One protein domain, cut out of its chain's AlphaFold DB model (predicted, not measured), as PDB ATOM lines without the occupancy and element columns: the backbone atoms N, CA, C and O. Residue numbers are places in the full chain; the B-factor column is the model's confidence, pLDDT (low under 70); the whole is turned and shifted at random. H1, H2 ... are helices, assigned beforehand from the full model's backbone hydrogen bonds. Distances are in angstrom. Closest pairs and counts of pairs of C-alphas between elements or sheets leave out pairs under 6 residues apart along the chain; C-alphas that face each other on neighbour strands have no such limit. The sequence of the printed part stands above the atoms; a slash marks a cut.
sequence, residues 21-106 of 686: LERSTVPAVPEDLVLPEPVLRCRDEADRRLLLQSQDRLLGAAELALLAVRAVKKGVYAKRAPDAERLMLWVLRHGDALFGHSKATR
ATOM      1  N   LEU A  21     123.526  90.709  67.403       79.94
ATOM      2  CA  LEU A  21     124.509  90.603  68.486       79.94
ATOM      3  C   LEU A  21     125.936  90.494  67.935       79.94
ATOM      4  O   LEU A  21     126.195  89.730  67.000       79.94
ATOM      5  N   GLU A  22     126.871  91.215  68.553       77.75
ATOM      6  CA  GLU A  22     128.294  91.126  68.232       77.75
ATOM      7  C   GLU A  22     128.864  89.723  68.516       77.75
ATOM      8  O   GLU A  22     128.490  89.053  69.479       77.75
ATOM      9  N   ARG A  23     129.792  89.264  67.664       72.44
ATOM     10  CA  ARG A  23     130.384  87.918  67.757       72.44
ATOM     11  C   ARG A  23     131.160  87.701  69.060       72.44
ATOM     12  O   ARG A  23     131.066  86.635  69.660       72.44
ATOM     13  N   SER A  24     131.942  88.696  69.472       71.88
ATOM     14  CA  SER A  24     132.848  88.618  70.619       71.88
ATOM     15  C   SER A  24     132.403  89.604  71.687       71.88
ATOM     16  O   SER A  24     132.962  90.686  71.828       71.88
ATOM     17  N   THR A  25     131.360  89.232  72.421       74.62
ATOM     18  CA  THR A  25     130.889  90.016  73.561       74.62
ATOM     19  C   THR A  25     131.727  89.742  74.807       74.62
ATOM     20  O   THR A  25     132.189  88.624  75.034       74.62
ATOM     21  N   VAL A  26     131.918  90.775  75.627       65.81
ATOM     22  CA  VAL A  26     132.545  90.671  76.949       65.81
ATOM     23  C   VAL A  26     131.555  91.230  77.976       65.81
ATOM     24  O   VAL A  26     131.235  92.417  77.894       65.81
ATOM     25  N   PRO A  27     131.040  90.416  78.919       73.75
ATOM     26  CA  PRO A  27     131.174  88.955  79.021       73.75
ATOM     27  C   PRO A  27     130.526  88.220  77.832       73.75
ATOM     28  O   PRO A  27     129.646  88.762  77.165       73.75
ATOM     29  N   ALA A  28     130.927  86.969  77.597       79.00
ATOM     30  CA  ALA A  28     130.318  86.140  76.561       79.00
ATOM     31  C   ALA A  28     128.850  85.821  76.900       79.00
ATOM     32  O   ALA A  28     128.526  85.466  78.039       79.00
ATOM     33  N   VAL A  29     127.971  85.924  75.901       79.25
ATOM     34  CA  VAL A  29     126.545  85.585  76.029       79.25
ATOM     35  C   VAL A  29     126.339  84.071  75.811       79.25
ATOM     36  O   VAL A  29     126.676  83.572  74.729       79.25
ATOM     37  N   PRO A  30     125.777  83.333  76.791       80.12
ATOM     38  CA  PRO A  30     125.493  81.905  76.674       80.12
ATOM     39  C   PRO A  30     124.544  81.605  75.512       80.12
ATOM     40  O   PRO A  30     123.634  82.381  75.223       80.12
ATOM     41  N   GLU A  31     124.752  80.481  74.828       72.44
ATOM     42  CA  GLU A  31     123.937  80.114  73.659       72.44
ATOM     43  C   GLU A  31     122.529  79.641  74.033       72.44
ATOM     44  O   GLU A  31     121.618  79.716  73.216       72.44
ATOM     45  N   ASP A  32     122.343  79.186  75.269       72.50
ATOM     46  CA  ASP A  32     121.080  78.696  75.816       72.50
ATOM     47  C   ASP A  32     120.243  79.796  76.496       72.50
ATOM     48  O   ASP A  32     119.179  79.516  77.052       72.50
ATOM     49  N   LEU A  33     120.698  81.055  76.449       79.00
ATOM     50  CA  LEU A  33     119.991  82.185  77.043       79.00
ATOM     51  C   LEU A  33     118.748  82.553  76.214       79.00
ATOM     52  O   LEU A  33     118.851  83.000  75.071       79.00
ATOM     53  N   VAL A  34     117.558  82.422  76.804       78.44
ATOM     54  CA  VAL A  34     116.298  82.790  76.141       78.44
ATOM     55  C   VAL A  34     116.094  84.304  76.195       78.44
ATOM     56  O   VAL A  34     115.837  84.884  77.253       78.44
ATOM     57  N   LEU A  35     116.183  84.951  75.035       78.19
ATOM     58  CA  LEU A  35     116.046  86.400  74.875       78.19
ATOM     59  C   LEU A  35     114.581  86.836  74.698       78.19
ATOM     60  O   LEU A  35     113.745  86.034  74.273       78.19
ATOM     61  N   PRO A  36     114.246  88.099  75.028       69.94
ATOM     62  CA  PRO A  36     112.860  88.567  75.011       69.94
ATOM     63  C   PRO A  36     112.306  88.787  73.598       69.94
ATOM     64  O   PRO A  36     111.095  88.732  73.402       69.94
ATOM     65  N   GLU A  37     113.191  89.012  72.629       72.44
ATOM     66  CA  GLU A  37     112.898  89.167  71.205       72.44
ATOM     67  C   GLU A  37     113.958  88.394  70.397       72.44
ATOM     68  O   GLU A  37     115.054  88.149  70.920       72.44
ATOM     69  N   PRO A  38     113.676  87.982  69.147       71.25
ATOM     70  CA  PRO A  38     114.666  87.302  68.319       71.25
ATOM     71  C   PRO A  38     115.835  88.239  67.987       71.25
ATOM     72  O   PRO A  38     115.640  89.304  67.401       71.25
ATOM     73  N   VAL A  39     117.054  87.830  68.344       75.50
ATOM     74  CA  VAL A  39     118.295  88.566  68.058       75.50
ATOM     75  C   VAL A  39     119.176  87.719  67.144       75.50
ATOM     76  O   VAL A  39     119.444  86.551  67.428       75.50
ATOM     77  N   LEU A  40     119.635  88.303  66.038       76.12
ATOM     78  CA  LEU A  40     120.502  87.639  65.067       76.12
ATOM     79  C   LEU A  40     121.932  87.554  65.612       76.12
ATOM     80  O   LEU A  40     122.550  88.570  65.909       76.12
ATOM     81  N   ARG A  41     122.493  86.350  65.737       72.50
ATOM     82  CA  ARG A  41     123.869  86.158  66.221       72.50
ATOM     83  C   ARG A  41     124.843  86.055  65.048       72.50
ATOM     84  O   ARG A  41     124.701  85.162  64.216       72.50
ATOM     85  N   CYS A  42     125.849  86.932  65.004       74.31
ATOM     86  CA  CYS A  42     126.905  86.871  63.987       74.31
ATOM     87  C   CYS A  42     127.734  85.585  64.157       74.31
ATOM     88  O   CYS A  42     128.334  85.386  65.217       74.31
ATOM     89  N   ARG A  43     127.799  84.722  63.133       67.94
ATOM     90  CA  ARG A  43     128.561  83.460  63.211       67.94
ATOM     91  C   ARG A  43     130.020  83.636  62.807       67.94
ATOM     92  O   ARG A  43     130.909  83.068  63.439       67.94
ATOM     93  N   ASP A  44     130.269  84.455  61.793       72.31
ATOM     94  CA  ASP A  44     131.601  84.738  61.272       72.31
ATOM     95  C   ASP A  44     131.779  86.225  60.909       72.31
ATOM     96  O   ASP A  44     130.900  87.066  61.121       72.31
ATOM     97  N   GLU A  45     132.971  86.574  60.425       75.12
ATOM     98  CA  GLU A  45     133.309  87.953  60.050       75.12
ATOM     99  C   GLU A  45     132.565  88.416  58.785       75.12
ATOM    100  O   GLU A  45     132.371  89.617  58.596       75.12
ATOM    101  N   ALA A  46     132.110  87.489  57.934       74.00
ATOM    102  CA  ALA A  46     131.306  87.822  56.765       74.00
ATOM    103  C   ALA A  46     129.885  88.231  57.190       74.00
ATOM    104  O   ALA A  46     129.426  89.303  56.789       74.00
ATOM    105  N   ASP A  47     129.252  87.460  58.084       75.75
ATOM    106  CA  ASP A  47     127.961  87.781  58.707       75.75
ATOM    107  C   ASP A  47     128.028  89.145  59.424       75.75
ATOM    108  O   ASP A  47     127.153  89.993  59.242       75.75
ATOM    109  N   ARG A  48     129.105  89.405  60.185       77.38
ATOM    110  CA  ARG A  48     129.312  90.682  60.896       77.38
ATOM    111  C   ARG A  48     129.348  91.883  59.944       77.38
ATOM    112  O   ARG A  48     128.694  92.892  60.207       77.38
ATOM    113  N   ARG A  49     130.105  91.793  58.844       76.00
ATOM    114  CA  ARG A  49     130.225  92.877  57.848       76.00
ATOM    115  C   ARG A  49     128.913  93.127  57.108       76.00
ATOM    116  O   ARG A  49     128.584  94.278  56.845       76.00
ATOM    117  N   LEU A  50     128.167  92.067  56.803       75.00
ATOM    118  CA  LEU A  50     126.902  92.143  56.072       75.00
ATOM    119  C   LEU A  50     125.772  92.720  56.946       75.00
ATOM    120  O   LEU A  50     124.983  93.548  56.490       75.00
ATOM    121  N   LEU A  51     125.733  92.363  58.233       74.12
ATOM    122  CA  LEU A  51     124.771  92.921  59.188       74.12
ATOM    123  C   LEU A  51     125.051  94.398  59.503       74.12
ATOM    124  O   LEU A  51     124.107  95.174  59.575       74.12
ATOM    125  N   LEU A  52     126.318  94.825  59.568       73.44
ATOM    126  CA  LEU A  52     126.684  96.246  59.704       73.44
ATOM    127  C   LEU A  52     126.317  97.107  58.480       73.44
ATOM    128  O   LEU A  52     126.157  98.313  58.610       73.44
ATOM    129  N   GLN A  53     126.186  96.516  57.288       72.19
ATOM    130  CA  GLN A  53     125.725  97.242  56.095       72.19
ATOM    131  C   GLN A  53     124.205  97.459  56.080       72.19
ATOM    132  O   GLN A  53     123.725  98.345  55.379       72.19
ATOM    133  N   SER A  54     123.453  96.644  56.828       66.94
ATOM    134  CA  SER A  54     121.987  96.720  56.917       66.94
ATOM    135  C   SER A  54     121.474  97.280  58.249       66.94
ATOM    136  O   SER A  54     120.300  97.634  58.333       66.94
ATOM    137  N   GLN A  55     122.329  97.380  59.273       68.50
ATOM    138  CA  GLN A  55     122.019  97.911  60.602       68.50
ATOM    139  C   GLN A  55     123.103  98.899  61.049       68.50
ATOM    140  O   GLN A  55     124.289  98.590  60.968       68.50
ATOM    141  N   ASP A  56     122.701 100.044  61.609       64.19
ATOM    142  CA  ASP A  56     123.628 101.101  62.046       64.19
ATOM    143  C   ASP A  56     124.613 100.650  63.146       64.19
ATOM    144  O   ASP A  56     125.684 101.238  63.308       64.19
ATOM    145  N   ARG A  57     124.258  99.631  63.950       77.75
ATOM    146  CA  ARG A  57     125.081  99.146  65.071       77.75
ATOM    147  C   ARG A  57     124.696  97.734  65.524       77.75
ATOM    148  O   ARG A  57     123.515  97.409  65.581       77.75
ATOM    149  N   LEU A  58     125.684  96.947  65.958       80.19
ATOM    150  CA  LEU A  58     125.477  95.666  66.650       80.19
ATOM    151  C   LEU A  58     125.294  95.869  68.167       80.19
ATOM    152  O   LEU A  58     125.798  96.829  68.748       80.19
ATOM    153  N   LEU A  59     124.568  94.961  68.816       79.56
ATOM    154  CA  LEU A  59     124.406  94.917  70.269       79.56
ATOM    155  C   LEU A  59     125.642  94.297  70.934       79.56
ATOM    156  O   LEU A  59     126.106  93.237  70.512       79.56
ATOM    157  N   GLY A  60     126.117  94.914  72.016       79.69
ATOM    158  CA  GLY A  60     127.041  94.290  72.959       79.69
ATOM    159  C   GLY A  60     126.303  93.520  74.061       79.69
ATOM    160  O   GLY A  60     125.075  93.572  74.180       79.69
ATOM    161  N   ALA A  61     127.056  92.821  74.919       77.81
ATOM    162  CA  ALA A  61     126.485  92.085  76.055       77.81
ATOM    163  C   ALA A  61     125.741  92.998  77.046       77.81
ATOM    164  O   ALA A  61     124.710  92.606  77.591       77.81
ATOM    165  N   ALA A  62     126.224  94.228  77.241       72.31
ATOM    166  CA  ALA A  62     125.611  95.204  78.137       72.31
ATOM    167  C   ALA A  62     124.234  95.676  77.639       72.31
ATOM    168  O   ALA A  62     123.275  95.746  78.412       72.31
ATOM    169  N   GLU A  63     124.098  95.977  76.343       75.81
ATOM    170  CA  GLU A  63     122.807  96.371  75.773       75.81
ATOM    171  C   GLU A  63     121.807  95.218  75.733       75.81
ATOM    172  O   GLU A  63     120.620  95.427  75.995       75.81
ATOM    173  N   LEU A  64     122.285  93.998  75.479       77.94
ATOM    174  CA  LEU A  64     121.458  92.798  75.538       77.94
ATOM    175  C   LEU A  64     120.914  92.553  76.954       77.94
ATOM    176  O   LEU A  64     119.719  92.306  77.127       77.94
ATOM    177  N   ALA A  65     121.764  92.696  77.977       77.19
ATOM    178  CA  ALA A  65     121.359  92.598  79.377       77.19
ATOM    179  C   ALA A  65     120.281  93.639  79.732       77.19
ATOM    180  O   ALA A  65     119.292  93.316  80.392       77.19
ATOM    181  N   LEU A  66     120.415  94.877  79.243       72.88
ATOM    182  CA  LEU A  66     119.423  95.938  79.458       72.88
ATOM    183  C   LEU A  66     118.066  95.631  78.809       72.88
ATOM    184  O   LEU A  66     117.026  95.884  79.426       72.88
ATOM    185  N   LEU A  67     118.057  95.097  77.585       74.06
ATOM    186  CA  LEU A  67     116.828  94.656  76.914       74.06
ATOM    187  C   LEU A  67     116.132  93.557  77.718       74.06
ATOM    188  O   LEU A  67     114.927  93.632  77.965       74.06
ATOM    189  N   ALA A  68     116.904  92.586  78.197       73.88
ATOM    190  CA  ALA A  68     116.381  91.471  78.961       73.88
ATOM    191  C   ALA A  68     115.811  91.886  80.328       73.88
ATOM    192  O   ALA A  68     114.685  91.513  80.662       73.88
ATOM    193  N   VAL A  69     116.504  92.745  81.084       71.75
ATOM    194  CA  VAL A  69     116.007  93.272  82.372       71.75
ATOM    195  C   VAL A  69     114.714  94.075  82.184       71.75
ATOM    196  O   VAL A  69     113.771  93.947  82.971       71.75
ATOM    197  N   ARG A  70     114.611  94.876  81.114       73.50
ATOM    198  CA  ARG A  70     113.370  95.602  80.784       73.50
ATOM    199  C   ARG A  70     112.220  94.653  80.463       73.50
ATOM    200  O   ARG A  70     111.088  94.934  80.852       73.50
ATOM    201  N   ALA A  71     112.494  93.551  79.775       74.00
ATOM    202  CA  ALA A  71     111.489  92.551  79.446       74.00
ATOM    203  C   ALA A  71     111.008  91.775  80.685       74.00
ATOM    204  O   ALA A  71     109.804  91.563  80.835       74.00
ATOM    205  N   VAL A  72     111.908  91.446  81.620       71.81
ATOM    206  CA  VAL A  72     111.544  90.892  82.938       71.81
ATOM    207  C   VAL A  72     110.629  91.863  83.690       71.81
ATOM    208  O   VAL A  72     109.548  91.467  84.121       71.81
ATOM    209  N   LYS A  73     110.982  93.156  83.753       70.69
ATOM    210  CA  LYS A  73     110.154  94.194  84.400       70.69
ATOM    211  C   LYS A  73     108.763  94.339  83.768       70.69
ATOM    212  O   LYS A  73     107.801  94.634  84.468       70.69
ATOM    213  N   LYS A  74     108.649  94.139  82.452       77.88
ATOM    214  CA  LYS A  74     107.374  94.167  81.711       77.88
ATOM    215  C   LYS A  74     106.585  92.851  81.794       77.88
ATOM    216  O   LYS A  74     105.528  92.751  81.182       77.88
ATOM    217  N   GLY A  75     107.083  91.846  82.518       76.69
ATOM    218  CA  GLY A  75     106.402  90.563  82.695       76.69
ATOM    219  C   GLY A  75     106.480  89.623  81.486       76.69
ATOM    220  O   GLY A  75     105.731  88.652  81.434       76.69
ATOM    221  N   VAL A  76     107.390  89.853  80.531       79.00
ATOM    222  CA  VAL A  76     107.539  89.009  79.321       79.00
ATOM    223  C   VAL A  76     107.875  87.555  79.685       79.00
ATOM    224  O   VAL A  76     107.435  86.619  79.020       79.00
ATOM    225  N   TYR A  77     108.582  87.354  80.799       78.56
ATOM    226  CA  TYR A  77     108.948  86.035  81.314       78.56
ATOM    227  C   TYR A  77     107.971  85.474  82.363       78.56
ATOM    228  O   TYR A  77     108.272  84.465  82.994       78.56
ATOM    229  N   ALA A  78     106.787  86.071  82.557       74.50
ATOM    230  CA  ALA A  78     105.857  85.687  83.630       74.50
ATOM    231  C   ALA A  78     105.422  84.204  83.603       74.50
ATOM    232  O   ALA A  78     105.034  83.660  84.631       74.50
ATOM    233  N   LYS A  79     105.509  83.533  82.444       73.81
ATOM    234  CA  LYS A  79     105.218  82.093  82.276       73.81
ATOM    235  C   LYS A  79     106.467  81.234  82.011       73.81
ATOM    236  O   LYS A  79     106.342  80.087  81.599       73.81
ATOM    237  N   ARG A  80     107.665  81.797  82.200       79.06
ATOM    238  CA  ARG A  80     108.979  81.186  81.925       79.06
ATOM    239  C   ARG A  80     109.978  81.513  83.041       79.06
ATOM    240  O   ARG A  80     111.053  82.055  82.799       79.06
ATOM    241  N   ALA A  81     109.591  81.209  84.280       71.94
ATOM    242  CA  ALA A  81     110.389  81.515  85.468       71.94
ATOM    243  C   ALA A  81     111.832  80.952  85.432       71.94
ATOM    244  O   ALA A  81     112.743  81.713  85.753       71.94
ATOM    245  N   PRO A  82     112.090  79.709  84.966       75.38
ATOM    246  CA  PRO A  82     113.454  79.171  84.905       75.38
ATOM    247  C   PRO A  82     114.373  79.933  83.938       75.38
ATOM    248  O   PRO A  82     115.569  80.075  84.187       75.38
ATOM    249  N   ASP A  83     113.813  80.450  82.844       77.50
ATOM    250  CA  ASP A  83     114.562  81.217  81.847       77.50
ATOM    251  C   ASP A  83     114.883  82.626  82.365       77.50
ATOM    252  O   ASP A  83     115.990  83.129  82.166       77.50
ATOM    253  N   ALA A  84     113.940  83.241  83.092       74.12
ATOM    254  CA  ALA A  84     114.162  84.514  83.776       74.12
ATOM    255  C   ALA A  84     115.258  84.400  84.841       74.12
ATOM    256  O   ALA A  84     116.109  85.281  84.947       74.12
ATOM    257  N   GLU A  85     115.255  83.311  85.611       72.69
ATOM    258  CA  GLU A  85     116.243  83.055  86.655       72.69
ATOM    259  C   GLU A  85     117.652  82.900  86.074       72.69
ATOM    260  O   GLU A  85     118.569  83.592  86.513       72.69
ATOM    261  N   ARG A  86     117.834  82.070  85.034       75.50
ATOM    262  CA  ARG A  86     119.141  81.921  84.362       75.50
ATOM    263  C   ARG A  86     119.648  83.235  83.791       75.50
ATOM    264  O   ARG A  86     120.833  83.543  83.916       75.50
ATOM    265  N   LEU A  87     118.750  84.017  83.198       76.81
ATOM    266  CA  LEU A  87     119.082  85.323  82.655       76.81
ATOM    267  C   LEU A  87     119.534  86.294  83.749       76.81
ATOM    268  O   LEU A  87     120.573  86.935  83.611       76.81
ATOM    269  N   MET A  88     118.799  86.358  84.859       73.56
ATOM    270  CA  MET A  88     119.156  87.196  86.003       73.56
ATOM    271  C   MET A  88     120.465  86.748  86.662       73.56
ATOM    272  O   MET A  88     121.284  87.593  87.014       73.56
ATOM    273  N   LEU A  89     120.711  85.440  86.772       72.19
ATOM    274  CA  LEU A  89     121.964  84.895  87.299       72.19
ATOM    275  C   LEU A  89     123.164  85.238  86.413       72.19
ATOM    276  O   LEU A  89     124.218  85.587  86.942       72.19
ATOM    277  N   TRP A  90     123.021  85.182  85.087       79.50
ATOM    278  CA  TRP A  90     124.080  85.613  84.172       79.50
ATOM    279  C   TRP A  90     124.372  87.116  84.320       79.50
ATOM    280  O   TRP A  90     125.533  87.505  84.447       79.50
ATOM    281  N   VAL A  91     123.331  87.954  84.410       71.31
ATOM    282  CA  VAL A  91     123.483  89.403  84.637       71.31
ATOM    283  C   VAL A  91     124.173  89.704  85.974       71.31
ATOM    284  O   VAL A  91     125.070  90.541  86.017       71.31
ATOM    285  N   LEU A  92     123.796  89.014  87.055       64.50
ATOM    286  CA  LEU A  92     124.383  89.212  88.386       64.50
ATOM    287  C   LEU A  92     125.837  88.727  88.463       64.50
ATOM    288  O   LEU A  92     126.672  89.404  89.053       64.50
ATOM    289  N   ARG A  93     126.163  87.589  87.836       69.00
ATOM    290  CA  ARG A  93     127.526  87.023  87.832       69.00
ATOM    291  C   ARG A  93     128.532  87.853  87.043       69.00
ATOM    292  O   ARG A  93     129.722  87.778  87.327       69.00
ATOM    293  N   HIS A  94     128.072  88.615  86.055       70.69
ATOM    294  CA  HIS A  94     128.940  89.427  85.205       70.69
ATOM    295  C   HIS A  94     128.662  90.930  85.316       70.69
ATOM    296  O   HIS A  94     129.049  91.691  84.426       70.69
ATOM    297  N   GLY A  95     128.010  91.362  86.401       60.12
ATOM    298  CA  GLY A  95     127.584  92.747  86.596       60.12
ATOM    299  C   GLY A  95     128.726  93.755  86.460       60.12
ATOM    300  O   GLY A  95     128.595  94.730  85.723       60.12
ATOM    301  N   ASP A  96     129.884  93.482  87.056       56.69
ATOM    302  CA  ASP A  96     131.033  94.397  87.013       56.69
ATOM    303  C   ASP A  96     131.529  94.664  85.579       56.69
ATOM    304  O   ASP A  96     131.867  95.794  85.223       56.69
ATOM    305  N   ALA A  97     131.498  93.642  84.716       61.81
ATOM    306  CA  ALA A  97     131.883  93.754  83.309       61.81
ATOM    307  C   ALA A  97     130.769  94.367  82.441       61.81
ATOM    308  O   ALA A  97     131.041  95.221  81.596       61.81
ATOM    309  N   LEU A  98     129.509  93.967  82.666       64.62
ATOM    310  CA  LEU A  98     128.336  94.458  81.933       64.62
ATOM    311  C   LEU A  98     128.068  95.947  82.187       64.62
ATOM    312  O   LEU A  98     127.624  96.665  81.289       64.62
ATOM    313  N   PHE A  99     128.329  96.423  83.403       60.16
ATOM    314  CA  PHE A  99     127.937  97.762  83.843       60.16
ATOM    315  C   PHE A  99     129.087  98.775  83.876       60.16
ATOM    316  O   PHE A  99     128.835  99.961  84.092       60.16
ATOM    317  N   GLY A 100     130.320  98.354  83.569       53.31
ATOM    318  CA  GLY A 100     131.507  99.213  83.591       53.31
ATOM    319  C   GLY A 100     131.559 100.329  82.534       53.31
ATOM    320  O   GLY A 100     132.325 101.274  82.707       53.31
ATOM    321  N   HIS A 101     130.755 100.273  81.454       52.22
ATOM    322  CA  HIS A 101     130.969 101.133  80.267       52.22
ATOM    323  C   HIS A 101     129.720 101.812  79.647       52.22
ATOM    324  O   HIS A 101     129.830 102.471  78.614       52.22
ATOM    325  N   SER A 102     128.529 101.730  80.253       50.41
ATOM    326  CA  SER A 102     127.304 102.361  79.712       50.41
ATOM    327  C   SER A 102     127.061 103.780  80.260       50.41
ATOM    328  O   SER A 102     127.054 104.011  81.468       50.41
ATOM    329  N   LYS A 103     126.775 104.755  79.375       47.28
ATOM    330  CA  LYS A 103     126.372 106.127  79.764       47.28
ATOM    331  C   LYS A 103     125.054 106.167  80.555       47.28
ATOM    332  O   LYS A 103     124.876 107.069  81.367       47.28
ATOM    333  N   ALA A 104     124.145 105.212  80.339       45.22
ATOM    334  CA  ALA A 104     122.825 105.194  80.977       45.22
ATOM    335  C   ALA A 104     122.865 104.720  82.443       45.22
ATOM    336  O   ALA A 104     121.964 105.045  83.212       45.22
ATOM    337  N   THR A 105     123.910 103.994  82.854       44.75
ATOM    338  CA  THR A 105     124.064 103.478  84.226       44.75
ATOM    339  C   THR A 105     124.887 104.380  85.143       44.75
ATOM    340  O   THR A 105     124.928 104.113  86.339       44.75
ATOM    341  N   ARG A 106     125.443 105.509  84.666       42.41
ATOM    342  CA  ARG A 106     126.000 106.541  85.570       42.41
ATOM    343  C   ARG A 106     124.960 107.083  86.560       42.41
ATOM    344  O   ARG A 106     125.322 107.427  87.673       42.41
TER     345      ARG A 106
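This is residues 21 to 106 of the 686 residues of an uncharacterized protein of Terrapene carolina triunguis (Three-toed box turtle) (UniProt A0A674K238). A steep helical hairpin, H2 and H3, has the short H4 at H2's first residues; H1 lies well away at the other end, and unnamed residues 21 to 44 form a long loop between. The 86 printed residues have five named helices, H1 to H5, and no named strand: all helix, compact, radius of gyration of the C-alphas 13.4 A, spans 36 by 30 by 19 A.

H1, residues 45 to 54, begins at C-alpha 45 (133.309, 87.953, 60.050) and is 14.7 A long. H2, 61 to 73, is 18.5 A; H3, 81 to 93, 18.2 A. H4 is 95 to 99; H5, 103 to 106, ends at C-alpha 106 (126.000, 106.541, 85.570).

H1 and H2 are apart. The hairpin H2 and H3 touch, closest C-alphas Ala 65 and Val 91, 6.5 A, at a steep tilt of 41 degrees, opposite ways. H2 touches H4 with residues 61 to 65 alone, closest C-alphas Ala 62 and Leu 98, 4.7 A. H4 and H5 are close but not clearly touching, closest C-alphas Phe 99 and Thr 105, 6.9 A. Every O i to N i+4 pair is within hydrogen-bond range in H1, H2, H3 and H4; H5 is too short for one.

The C-alphas farthest apart, Ala 46 and Ala 78, are 37.1 A apart. The printed part has no cut and no long link. Residues 95 to 106 are among those with pLDDT under 70.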